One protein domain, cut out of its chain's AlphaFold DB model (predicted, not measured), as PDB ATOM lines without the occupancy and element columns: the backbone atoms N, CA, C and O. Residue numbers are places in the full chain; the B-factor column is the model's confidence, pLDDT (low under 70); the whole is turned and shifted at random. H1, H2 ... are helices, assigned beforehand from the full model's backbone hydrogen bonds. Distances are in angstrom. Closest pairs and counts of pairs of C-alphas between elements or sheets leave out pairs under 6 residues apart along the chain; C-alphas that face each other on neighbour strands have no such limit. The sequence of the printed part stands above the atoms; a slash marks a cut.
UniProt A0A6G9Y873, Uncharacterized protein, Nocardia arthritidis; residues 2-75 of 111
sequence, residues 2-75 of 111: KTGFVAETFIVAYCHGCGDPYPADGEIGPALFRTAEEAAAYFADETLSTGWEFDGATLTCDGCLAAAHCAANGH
ATOM      1  N   LYS A   2       5.420 135.103  30.330       61.69
ATOM      2  CA  LYS A   2       6.242 135.842  29.362       61.69
ATOM      3  C   LYS A   2       5.473 137.118  28.997       61.69
ATOM      4  O   LYS A   2       4.327 137.025  28.572       61.69
ATOM      5  N   THR A   3       6.053 138.289  29.236       66.19
ATOM      6  CA  THR A   3       5.423 139.594  28.973       66.19
ATOM      7  C   THR A   3       6.278 140.357  27.961       66.19
ATOM      8  O   THR A   3       7.247 141.003  28.351       66.19
ATOM      9  N   GLY A   4       5.965 140.238  26.666       85.25
ATOM     10  CA  GLY A   4       6.670 140.935  25.578       85.25
ATOM     11  C   GLY A   4       6.845 140.094  24.307       85.25
ATOM     12  O   GLY A   4       6.367 138.963  24.241       85.25
ATOM     13  N   PHE A   5       7.539 140.650  23.309       85.06
ATOM     14  CA  PHE A   5       7.994 139.908  22.127       85.06
ATOM     15  C   PHE A   5       9.140 138.975  22.526       85.06
ATOM     16  O   PHE A   5      10.137 139.425  23.091       85.06
ATOM     17  N   VAL A   6       8.993 137.682  22.245       85.88
ATOM     18  CA  VAL A   6       9.994 136.659  22.564       85.88
ATOM     19  C   VAL A   6      10.348 135.924  21.282       85.88
ATOM     20  O   VAL A   6       9.461 135.501  20.548       85.88
ATOM     21  N   ALA A   7      11.644 135.794  21.016       87.50
ATOM     22  CA  ALA A   7      12.143 134.918  19.969       87.50
ATOM     23  C   ALA A   7      12.298 133.508  20.546       87.50
ATOM     24  O   ALA A   7      12.911 133.332  21.601       87.50
ATOM     25  N   GLU A   8      11.743 132.519  19.856       90.44
ATOM     26  CA  GLU A   8      11.883 131.108  20.199       90.44
ATOM     27  C   GLU A   8      12.415 130.347  18.986       90.44
ATOM     28  O   GLU A   8      12.160 130.717  17.839       90.44
ATOM     29  N   THR A   9      13.203 129.310  19.253       92.06
ATOM     30  CA  THR A   9      13.737 128.418  18.226       92.06
ATOM     31  C   THR A   9      12.880 127.166  18.183       92.06
ATOM     32  O   THR A   9      12.588 126.585  19.226       92.06
ATOM     33  N   PHE A  10      12.512 126.758  16.974       94.12
ATOM     34  CA  PHE A  10      11.723 125.562  16.717       94.12
ATOM     35  C   PHE A  10      12.404 124.712  15.650       94.12
ATOM     36  O   PHE A  10      13.186 125.216  14.840       94.12
ATOM     37  N   ILE A  11      12.084 123.427  15.658       94.38
ATOM     38  CA  ILE A  11      12.439 122.472  14.619       94.38
ATOM     39  C   ILE A  11      11.285 122.411  13.620       94.38
ATOM     40  O   ILE A  11      10.122 122.327  14.012       94.38
ATOM     41  N   VAL A  12      11.623 122.447  12.333       93.88
ATOM     42  CA  VAL A  12      10.689 122.259  11.219       93.88
ATOM     43  C   VAL A  12      11.114 121.011  10.465       93.88
ATOM     44  O   VAL A  12      12.296 120.843  10.159       93.88
ATOM     45  N   ALA A  13      10.155 120.142  10.179       91.62
ATOM     46  CA  ALA A  13      10.386 118.965   9.361       91.62
ATOM     47  C   ALA A  13      10.159 119.291   7.885       91.62
ATOM     48  O   ALA A  13       9.224 120.015   7.537       91.62
ATOM     49  N   TYR A  14      11.005 118.730   7.029       92.81
ATOM     50  CA  TYR A  14      10.954 118.931   5.589       92.81
ATOM     51  C   TYR A  14      10.936 117.586   4.871       92.81
ATOM     52  O   TYR A  14      11.554 116.624   5.332       92.81
ATOM     53  N   CYS A  15      10.267 117.540   3.722       91.88
ATOM     54  CA  CYS A  15      10.367 116.426   2.795       91.88
ATOM     55  C   CYS A  15      11.826 116.254   2.364       91.88
ATOM     56  O   CYS A  15      12.457 117.203   1.900       91.88
ATOM     57  N   HIS A  16      12.352 115.039   2.466       93.12
ATOM     58  CA  HIS A  16      13.714 114.729   2.049       93.12
ATOM     59  C   HIS A  16      13.922 114.923   0.539       93.12
ATOM     60  O   HIS A  16      15.001 115.331   0.118       93.12
ATOM     61  N   GLY A  17      12.890 114.653  -0.269       87.50
ATOM     62  CA  GLY A  17      12.966 114.727  -1.728       87.50
ATOM     63  C   GLY A  17      12.903 116.153  -2.281       87.50
ATOM     64  O   GLY A  17      13.764 116.538  -3.066       87.50
ATOM     65  N   CYS A  18      11.894 116.934  -1.886       85.25
ATOM     66  CA  CYS A  18      11.657 118.276  -2.440       85.25
ATOM     67  C   CYS A  18      11.975 119.426  -1.476       85.25
ATOM     68  O   CYS A  18      12.030 120.576  -1.903       85.25
ATOM     69  N   GLY A  19      12.176 119.150  -0.185       88.69
ATOM     70  CA  GLY A  19      12.361 120.194   0.820       88.69
ATOM     71  C   GLY A  19      11.082 120.949   1.186       88.69
ATOM     72  O   GLY A  19      11.180 121.998   1.816       88.69
ATOM     73  N   ASP A  20       9.895 120.454   0.818       87.06
ATOM     74  CA  ASP A  20       8.638 121.064   1.258       87.06
ATOM     75  C   ASP A  20       8.458 120.898   2.773       87.06
ATOM     76  O   ASP A  20       8.728 119.818   3.305       87.06
ATOM     77  N   PRO A  21       8.018 121.938   3.499       91.12
ATOM     78  CA  PRO A  21       7.771 121.828   4.930       91.12
ATOM     79  C   PRO A  21       6.544 120.960   5.227       91.12
ATOM     80  O   PRO A  21       5.505 121.108   4.581       91.12
ATOM     81  N   TYR A  22       6.635 120.122   6.261       89.62
ATOM     82  CA  TYR A  22       5.473 119.402   6.781       89.62
ATOM     83  C   TYR A  22       4.437 120.405   7.323       89.62
ATOM     84  O   TYR A  22       4.806 121.264   8.134       89.62
ATOM     85  N   PRO A  23       3.167 120.343   6.886       89.00
ATOM     86  CA  PRO A  23       2.163 121.338   7.244       89.00
ATOM     87  C   PRO A  23       1.718 121.204   8.704       89.00
ATOM     88  O   PRO A  23       1.640 120.107   9.249       89.00
ATOM     89  N   ALA A  24       1.387 122.330   9.333       85.00
ATOM     90  CA  ALA A  24       0.676 122.330  10.605       85.00
ATOM     91  C   ALA A  24      -0.804 121.959  10.399       85.00
ATOM     92  O   ALA A  24      -1.433 122.381   9.425       85.00
ATOM     93  N   ASP A  25      -1.379 121.203  11.335       77.25
ATOM     94  CA  ASP A  25      -2.780 120.786  11.264       77.25
ATOM     95  C   ASP A  25      -3.724 121.999  11.284       77.25
ATOM     96  O   ASP A  25      -3.859 122.696  12.289       77.25
ATOM     97  N   GLY A  26      -4.403 122.250  10.160       66.44
ATOM     98  CA  GLY A  26      -5.407 123.312  10.039       66.44
ATOM     99  C   GLY A  26      -4.856 124.743  10.007       66.44
ATOM    100  O   GLY A  26      -5.651 125.686  10.014       66.44
ATOM    101  N   GLU A  27      -3.536 124.928   9.931       72.19
ATOM    102  CA  GLU A  27      -2.894 126.243   9.882       72.19
ATOM    103  C   GLU A  27      -2.138 126.482   8.566       72.19
ATOM    104  O   GLU A  27      -1.727 125.563   7.860       72.19
ATOM    105  N   ILE A  28      -1.946 127.761   8.222       72.94
ATOM    106  CA  ILE A  28      -1.096 128.163   7.098       72.94
ATOM    107  C   ILE A  28       0.347 128.212   7.604       72.94
ATOM    108  O   ILE A  28       0.750 129.199   8.220       72.94
ATOM    109  N   GLY A  29       1.133 127.174   7.324       81.25
ATOM    110  CA  GLY A  29       2.564 127.162   7.630       81.25
ATOM    111  C   GLY A  29       3.111 125.790   8.031       81.25
ATOM    112  O   GLY A  29       2.360 124.815   8.078       81.25
ATOM    113  N   PRO A  30       4.429 125.708   8.290       89.38
ATOM    114  CA  PRO A  30       5.065 124.494   8.783       89.38
ATOM    115  C   PRO A  30       4.604 124.139  10.200       89.38
ATOM    116  O   PRO A  30       4.435 125.027  11.037       89.38
ATOM    117  N   ALA A  31       4.520 122.845  10.504       90.19
ATOM    118  CA  ALA A  31       4.460 122.378  11.884       90.19
ATOM    119  C   ALA A  31       5.759 122.738  12.625       90.19
ATOM    120  O   ALA A  31       6.861 122.633  12.075       90.19
ATOM    121  N   LEU A  32       5.620 123.163  13.881       93.50
ATOM    122  CA  LEU A  32       6.727 123.602  14.726       93.50
ATOM    123  C   LEU A  32       6.884 122.655  15.916       93.50
ATOM    124  O   LEU A  32       5.975 122.526  16.735       93.50
ATOM    125  N   PHE A  33       8.065 122.059  16.049       93.06
ATOM    126  CA  PHE A  33       8.419 121.172  17.159       93.06
ATOM    127  C   PHE A  33       9.455 121.840  18.063       93.06
ATOM    128  O   PHE A  33      10.235 122.686  17.621       93.06
ATOM    129  N   ARG A  34       9.499 121.477  19.344       94.88
ATOM    130  CA  ARG A  34      10.489 122.020  20.288       94.88
ATOM    131  C   ARG A  34      11.820 121.294  20.187       94.88
ATOM    132  O   ARG A  34      12.859 121.922  20.375       94.88
ATOM    133  N   THR A  35      11.799 119.991  19.907       94.62
ATOM    134  CA  THR A  35      13.011 119.182  19.730       94.62
ATOM    135  C   THR A  35      12.879 118.212  18.558       94.62
ATOM    136  O   THR A  35      11.784 117.968  18.049       94.62
ATOM    137  N   ALA A  36      14.009 117.657  18.114       91.81
ATOM    138  CA  ALA A  36      14.019 116.650  17.057       91.81
ATOM    139  C   ALA A  36      13.377 115.332  17.522       91.81
ATOM    140  O   ALA A  36      12.725 114.658  16.733       91.81
ATOM    141  N   GLU A  37      13.514 114.986  18.802       91.94
ATOM    142  CA  GLU A  37      12.895 113.798  19.395       91.94
ATOM    143  C   GLU A  37      11.371 113.923  19.442       91.94
ATOM    144  O   GLU A  37      10.678 112.945  19.181       91.94
ATOM    145  N   GLU A  38      10.845 115.118  19.732       92.00
ATOM    146  CA  GLU A  38       9.405 115.393  19.660       92.00
ATOM    147  C   GLU A  38       8.885 115.223  18.229       92.00
ATOM    148  O   GLU A  38       7.876 114.556  18.025       92.00
ATOM    149  N   ALA A  39       9.603 115.765  17.240       91.00
ATOM    150  CA  ALA A  39       9.254 115.595  15.832       91.00
ATOM    151  C   ALA A  39       9.283 114.115  15.414       91.00
ATOM    152  O   ALA A  39       8.333 113.619  14.819       91.00
ATOM    153  N   ALA A  40      10.343 113.382  15.768       89.75
ATOM    154  CA  ALA A  40      10.465 111.962  15.451       89.75
ATOM    155  C   ALA A  40       9.366 111.123  16.121       89.75
ATOM    156  O   ALA A  40       8.816 110.230  15.486       89.75
ATOM    157  N   ALA A  41       9.019 111.421  17.376       90.31
ATOM    158  CA  ALA A  41       7.924 110.752  18.073       90.31
ATOM    159  C   ALA A  41       6.566 111.050  17.424       90.31
ATOM    160  O   ALA A  41       5.762 110.135  17.280       90.31
ATOM    161  N   TYR A  42       6.331 112.296  16.997       89.38
ATOM    162  CA  TYR A  42       5.127 112.679  16.260       89.38
ATOM    163  C   TYR A  42       5.000 111.894  14.949       89.38
ATOM    164  O   TYR A  42       3.925 111.390  14.650       89.38
ATOM    165  N   PHE A  43       6.093 111.743  14.192       89.31
ATOM    166  CA  PHE A  43       6.051 111.009  12.924       89.31
ATOM    167  C   PHE A  43       6.066 109.483  13.070       89.31
ATOM    168  O   PHE A  43       5.681 108.779  12.141       89.31
ATOM    169  N   ALA A  44       6.542 108.966  14.203       86.56
ATOM    170  CA  ALA A  44       6.525 107.538  14.505       86.56
ATOM    171  C   ALA A  44       5.140 107.036  14.947       86.56
ATOM    172  O   ALA A  44       4.913 105.827  14.949       86.56
ATOM    173  N   ASP A  45       4.235 107.935  15.342       81.19
ATOM    174  CA  ASP A  45       2.831 107.593  15.557       81.19
ATOM    175  C   ASP A  45       2.157 107.402  14.185       81.19
ATOM    176  O   ASP A  45       2.232 108.276  13.321       81.19
ATOM    177  N   GLU A  46       1.517 106.249  13.950       60.91
ATOM    178  CA  GLU A  46       0.958 105.853  12.640       60.91
ATOM    179  C   GLU A  46      -0.165 106.790  12.141       60.91
ATOM    180  O   GLU A  46      -0.659 106.647  11.021       60.91
ATOM    181  N   THR A  47      -0.575 107.775  12.944       61.41
ATOM    182  CA  THR A  47      -1.562 108.805  12.602       61.41
ATOM    183  C   THR A  47      -0.961 110.009  11.872       61.41
ATOM    184  O   THR A  47      -1.320 111.152  12.164       61.41
ATOM    185  N   LEU A  48      -0.055 109.785  10.918       65.38
ATOM    186  CA  LEU A  48       0.389 110.859  10.029       65.38
ATOM    187  C   LEU A  48      -0.813 111.468   9.299       65.38
ATOM    188  O   LEU A  48      -1.759 110.766   8.919       65.38
ATOM    189  N   SER A  49      -0.765 112.783   9.073       62.44
ATOM    190  CA  SER A  49      -1.697 113.414   8.142       62.44
ATOM    191  C   SER A  49      -1.617 112.688   6.794       62.44
ATOM    192  O   SER A  49      -0.540 112.328   6.312       62.44
ATOM    193  N   THR A  50      -2.780 112.403   6.203       68.12
ATOM    194  CA  THR A  50      -2.892 111.674   4.934       68.12
ATOM    195  C   THR A  50      -1.979 112.294   3.879       68.12
ATOM    196  O   THR A  50      -2.230 113.419   3.449       68.12
ATOM    197  N   GLY A  51      -0.953 111.553   3.455       80.12
ATOM    198  CA  GLY A  51      -0.068 111.934   2.354       80.12
ATOM    199  C   GLY A  51       1.423 111.963   2.685       80.12
ATOM    200  O   GLY A  51       2.218 112.014   1.761       80.12
ATOM    201  N   TRP A  52       1.835 111.888   3.948       89.25
ATOM    202  CA  TRP A  52       3.259 111.848   4.302       89.25
ATOM    203  C   TRP A  52       3.669 110.473   4.829       89.25
ATOM    204  O   TRP A  52       2.890 109.815   5.513       89.25
ATOM    205  N   GLU A  53       4.892 110.047   4.518       90.38
ATOM    206  CA  GLU A  53       5.474 108.788   4.995       90.38
ATOM    207  C   GLU A  53       6.783 109.062   5.736       90.38
ATOM    208  O   GLU A  53       7.621 109.839   5.269       90.38
ATOM    209  N   PHE A  54       6.952 108.422   6.893       90.38
ATOM    210  CA  PHE A  54       8.167 108.478   7.692       90.38
ATOM    211  C   PHE A  54       8.745 107.071   7.858       90.38
ATOM    212  O   PHE A  54       8.084 106.189   8.399       90.38
ATOM    213  N   ASP A  55       9.985 106.857   7.414       88.94
ATOM    214  CA  ASP A  55      10.653 105.542   7.448       88.94
ATOM    215  C   ASP A  55      11.485 105.303   8.728       88.94
ATOM    216  O   ASP A  55      12.224 104.322   8.835       88.94
ATOM    217  N   GLY A  56      11.384 106.211   9.704       86.50
ATOM    218  CA  GLY A  56      12.200 106.233  10.920       86.50
ATOM    219  C   GLY A  56      13.423 107.155  10.844       86.50
ATOM    220  O   GLY A  56      14.030 107.437  11.878       86.50
ATOM    221  N   ALA A  57      13.775 107.656   9.658       87.69
ATOM    222  CA  ALA A  57      14.890 108.581   9.455       87.69
ATOM    223  C   ALA A  57      14.529 109.766   8.552       87.69
ATOM    224  O   ALA A  57      14.957 110.894   8.807       87.69
ATOM    225  N   THR A  58      13.755 109.522   7.500       90.88
ATOM    226  CA  THR A  58      13.393 110.496   6.480       90.88
ATOM    227  C   THR A  58      11.888 110.629   6.365       90.88
ATOM    228  O   THR A  58      11.135 109.674   6.548       90.88
ATOM    229  N   LEU A  59      11.461 111.857   6.083       91.75
ATOM    230  CA  LEU A  59      10.072 112.212   5.862       91.75
ATOM    231  C   LEU A  59       9.878 112.483   4.367       91.75
ATOM    232  O   LEU A  59      10.642 113.252   3.780       91.75
ATOM    233  N   THR A  60       8.862 111.884   3.756       92.06
ATOM    234  CA  THR A  60       8.573 112.020   2.323       92.06
ATOM    235  C   THR A  60       7.133 112.475   2.120       92.06
ATOM    236  O   THR A  60       6.215 111.896   2.695       92.06
ATOM    237  N   CYS A  61       6.930 113.522   1.315       90.00
ATOM    238  CA  CYS A  61       5.596 114.012   0.967       90.00
ATOM    239  C   CYS A  61       4.929 113.157  -0.115       90.00
ATOM    240  O   CYS A  61       5.589 112.419  -0.853       90.00
ATOM    241  N   ASP A  62       3.622 113.330  -0.263       86.88
ATOM    242  CA  ASP A  62       2.779 112.641  -1.239       86.88
ATOM    243  C   ASP A  62       3.275 112.856  -2.666       86.88
ATOM    244  O   ASP A  62       3.354 111.901  -3.436       86.88
ATOM    245  N   GLY A  63       3.679 114.080  -3.009       85.62
ATOM    246  CA  GLY A  63       4.241 114.407  -4.316       85.62
ATOM    247  C   GLY A  63       5.486 113.577  -4.638       85.62
ATOM    248  O   GLY A  63       5.578 112.985  -5.717       85.62
ATOM    249  N   CYS A  64       6.420 113.464  -3.690       88.25
ATOM    250  CA  CYS A  64       7.631 112.661  -3.861       88.25
ATOM    251  C   CYS A  64       7.335 111.156  -3.885       88.25
ATOM    252  O   CYS A  64       7.900 110.450  -4.720       88.25
ATOM    253  N   LEU A  65       6.427 110.663  -3.036       89.06
ATOM    254  CA  LEU A  65       5.990 109.260  -3.051       89.06
ATOM    255  C   LEU A  65       5.340 108.898  -4.392       89.06
ATOM    256  O   LEU A  65       5.648 107.871  -4.998       89.06
ATOM    257  N   ALA A  66       4.475 109.770  -4.895       86.00
ATOM    258  CA  ALA A  66       3.756 109.568  -6.140       86.00
ATOM    259  C   ALA A  66       4.697 109.647  -7.359       86.00
ATOM    260  O   ALA A  66       4.581 108.840  -8.289       86.00
ATOM    261  N   ALA A  67       5.684 110.549  -7.337       85.81
ATOM    262  CA  ALA A  67       6.743 110.603  -8.343       85.81
ATOM    263  C   ALA A  67       7.616 109.335  -8.329       85.81
ATOM    264  O   ALA A  67       7.871 108.753  -9.388       85.81
ATOM    265  N   ALA A  68       8.012 108.857  -7.143       87.19
ATOM    266  CA  ALA A  68       8.763 107.614  -6.983       87.19
ATOM    267  C   ALA A  68       7.975 106.400  -7.503       87.19
ATOM    268  O   ALA A  68       8.528 105.563  -8.218       87.19
ATOM    269  N   HIS A  69       6.668 106.338  -7.233       88.50
ATOM    270  CA  HIS A  69       5.784 105.311  -7.781       88.50
ATOM    271  C   HIS A  69       5.743 105.341  -9.317       88.50
ATOM    272  O   HIS A  69       5.873 104.296  -9.956       88.50
ATOM    273  N   CYS A  70       5.603 106.522  -9.928       89.44
ATOM    274  CA  CYS A  70       5.612 106.659 -11.387       89.44
ATOM    275  C   CYS A  70       6.941 106.191 -11.993       89.44
ATOM    276  O   CYS A  70       6.941 105.466 -12.988       89.44
ATOM    277  N   ALA A  71       8.068 106.552 -11.372       86.69
ATOM    278  CA  ALA A  71       9.389 106.107 -11.804       86.69
ATOM    279  C   ALA A  71       9.548 104.580 -11.697       86.69
ATOM    280  O   ALA A  71      10.022 103.946 -12.640       86.69
ATOM    281  N   ALA A  72       9.099 103.975 -10.593       89.44
ATOM    282  CA  ALA A  72       9.174 102.530 -10.371       89.44
ATOM    283  C   ALA A  72       8.327 101.717 -11.367       89.44
ATOM    284  O   ALA A  72       8.688 100.591 -11.705       89.44
ATOM    285  N   ASN A  73       7.226 102.291 -11.860       91.62
ATOM    286  CA  ASN A  73       6.338 101.656 -12.838       91.62
ATOM    287  C   ASN A  73       6.650 102.045 -14.293       91.62
ATOM    288  O   ASN A  73       5.942 101.626 -15.204       91.62
ATOM    289  N   GLY A  74       7.710 102.829 -14.526       89.94
ATOM    290  CA  GLY A  74       8.129 103.228 -15.869       89.94
ATOM    291  C   GLY A  74       7.135 104.147 -16.580       89.94
ATOM    292  O   GLY A  74       7.041 104.101 -17.802       89.94
ATOM    293  N   HIS A  75       6.379 104.954 -15.833       92.38
ATOM    294  CA  HIS A  75       5.451 105.911 -16.425       92.38
ATOM    295  C   HIS A  75       6.198 107.013 -17.179       92.38
ATOM    296  O   HIS A  75       7.219 107.532 -16.718       92.38
TER     297      HIS A  75
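What this domain is: This is residues 2 to 75 of the 111 residues of an uncharacterized protein of Nocardia arthritidis (UniProt A0A6G9Y873). There is little regular structure here: a body made mostly of loops has helix H1 at one side, and helix H2 leads out of it at one end. Residues 2 to 7 stick out at the other end, and together with residues 69 to 74 they add to the length. The printed part has 74 residues with two named helices, H1 then H2, and no named strand; the class is all helix, though named elements hold only 20 residues. It is loose, with a radius of gyration of the C-alphas of 14.8 A, and spans 58 by 22 by 19 A.

How they stand to each other: Go from Lys 2 through residues 2 to 35, which hold no named element, to H1, residues 36 to 44. A long link of 17 residues leads on to H2, residues 62 to 72, and the two helices are apart. Within that link, residues 53 to 54 pair antiparallel with residues 59 to 60. In H1 and H2 every O i to N i+4 pair is within hydrogen-bond range.

Where its parts are: Find C-alpha 36 at (14.019, 116.650, 17.057); from there H1 runs 12.1 A. H2 runs 15.1 A to C-alpha 72 at (9.174, 102.530, -10.371).

The domain as a whole: The C-alphas of Thr 3 and Gly 74 are the two farthest apart, 57.8 A. The printed part has no cut. Look for pLDDT under 70 at residues 2 to 3, 26 and 46 to 50.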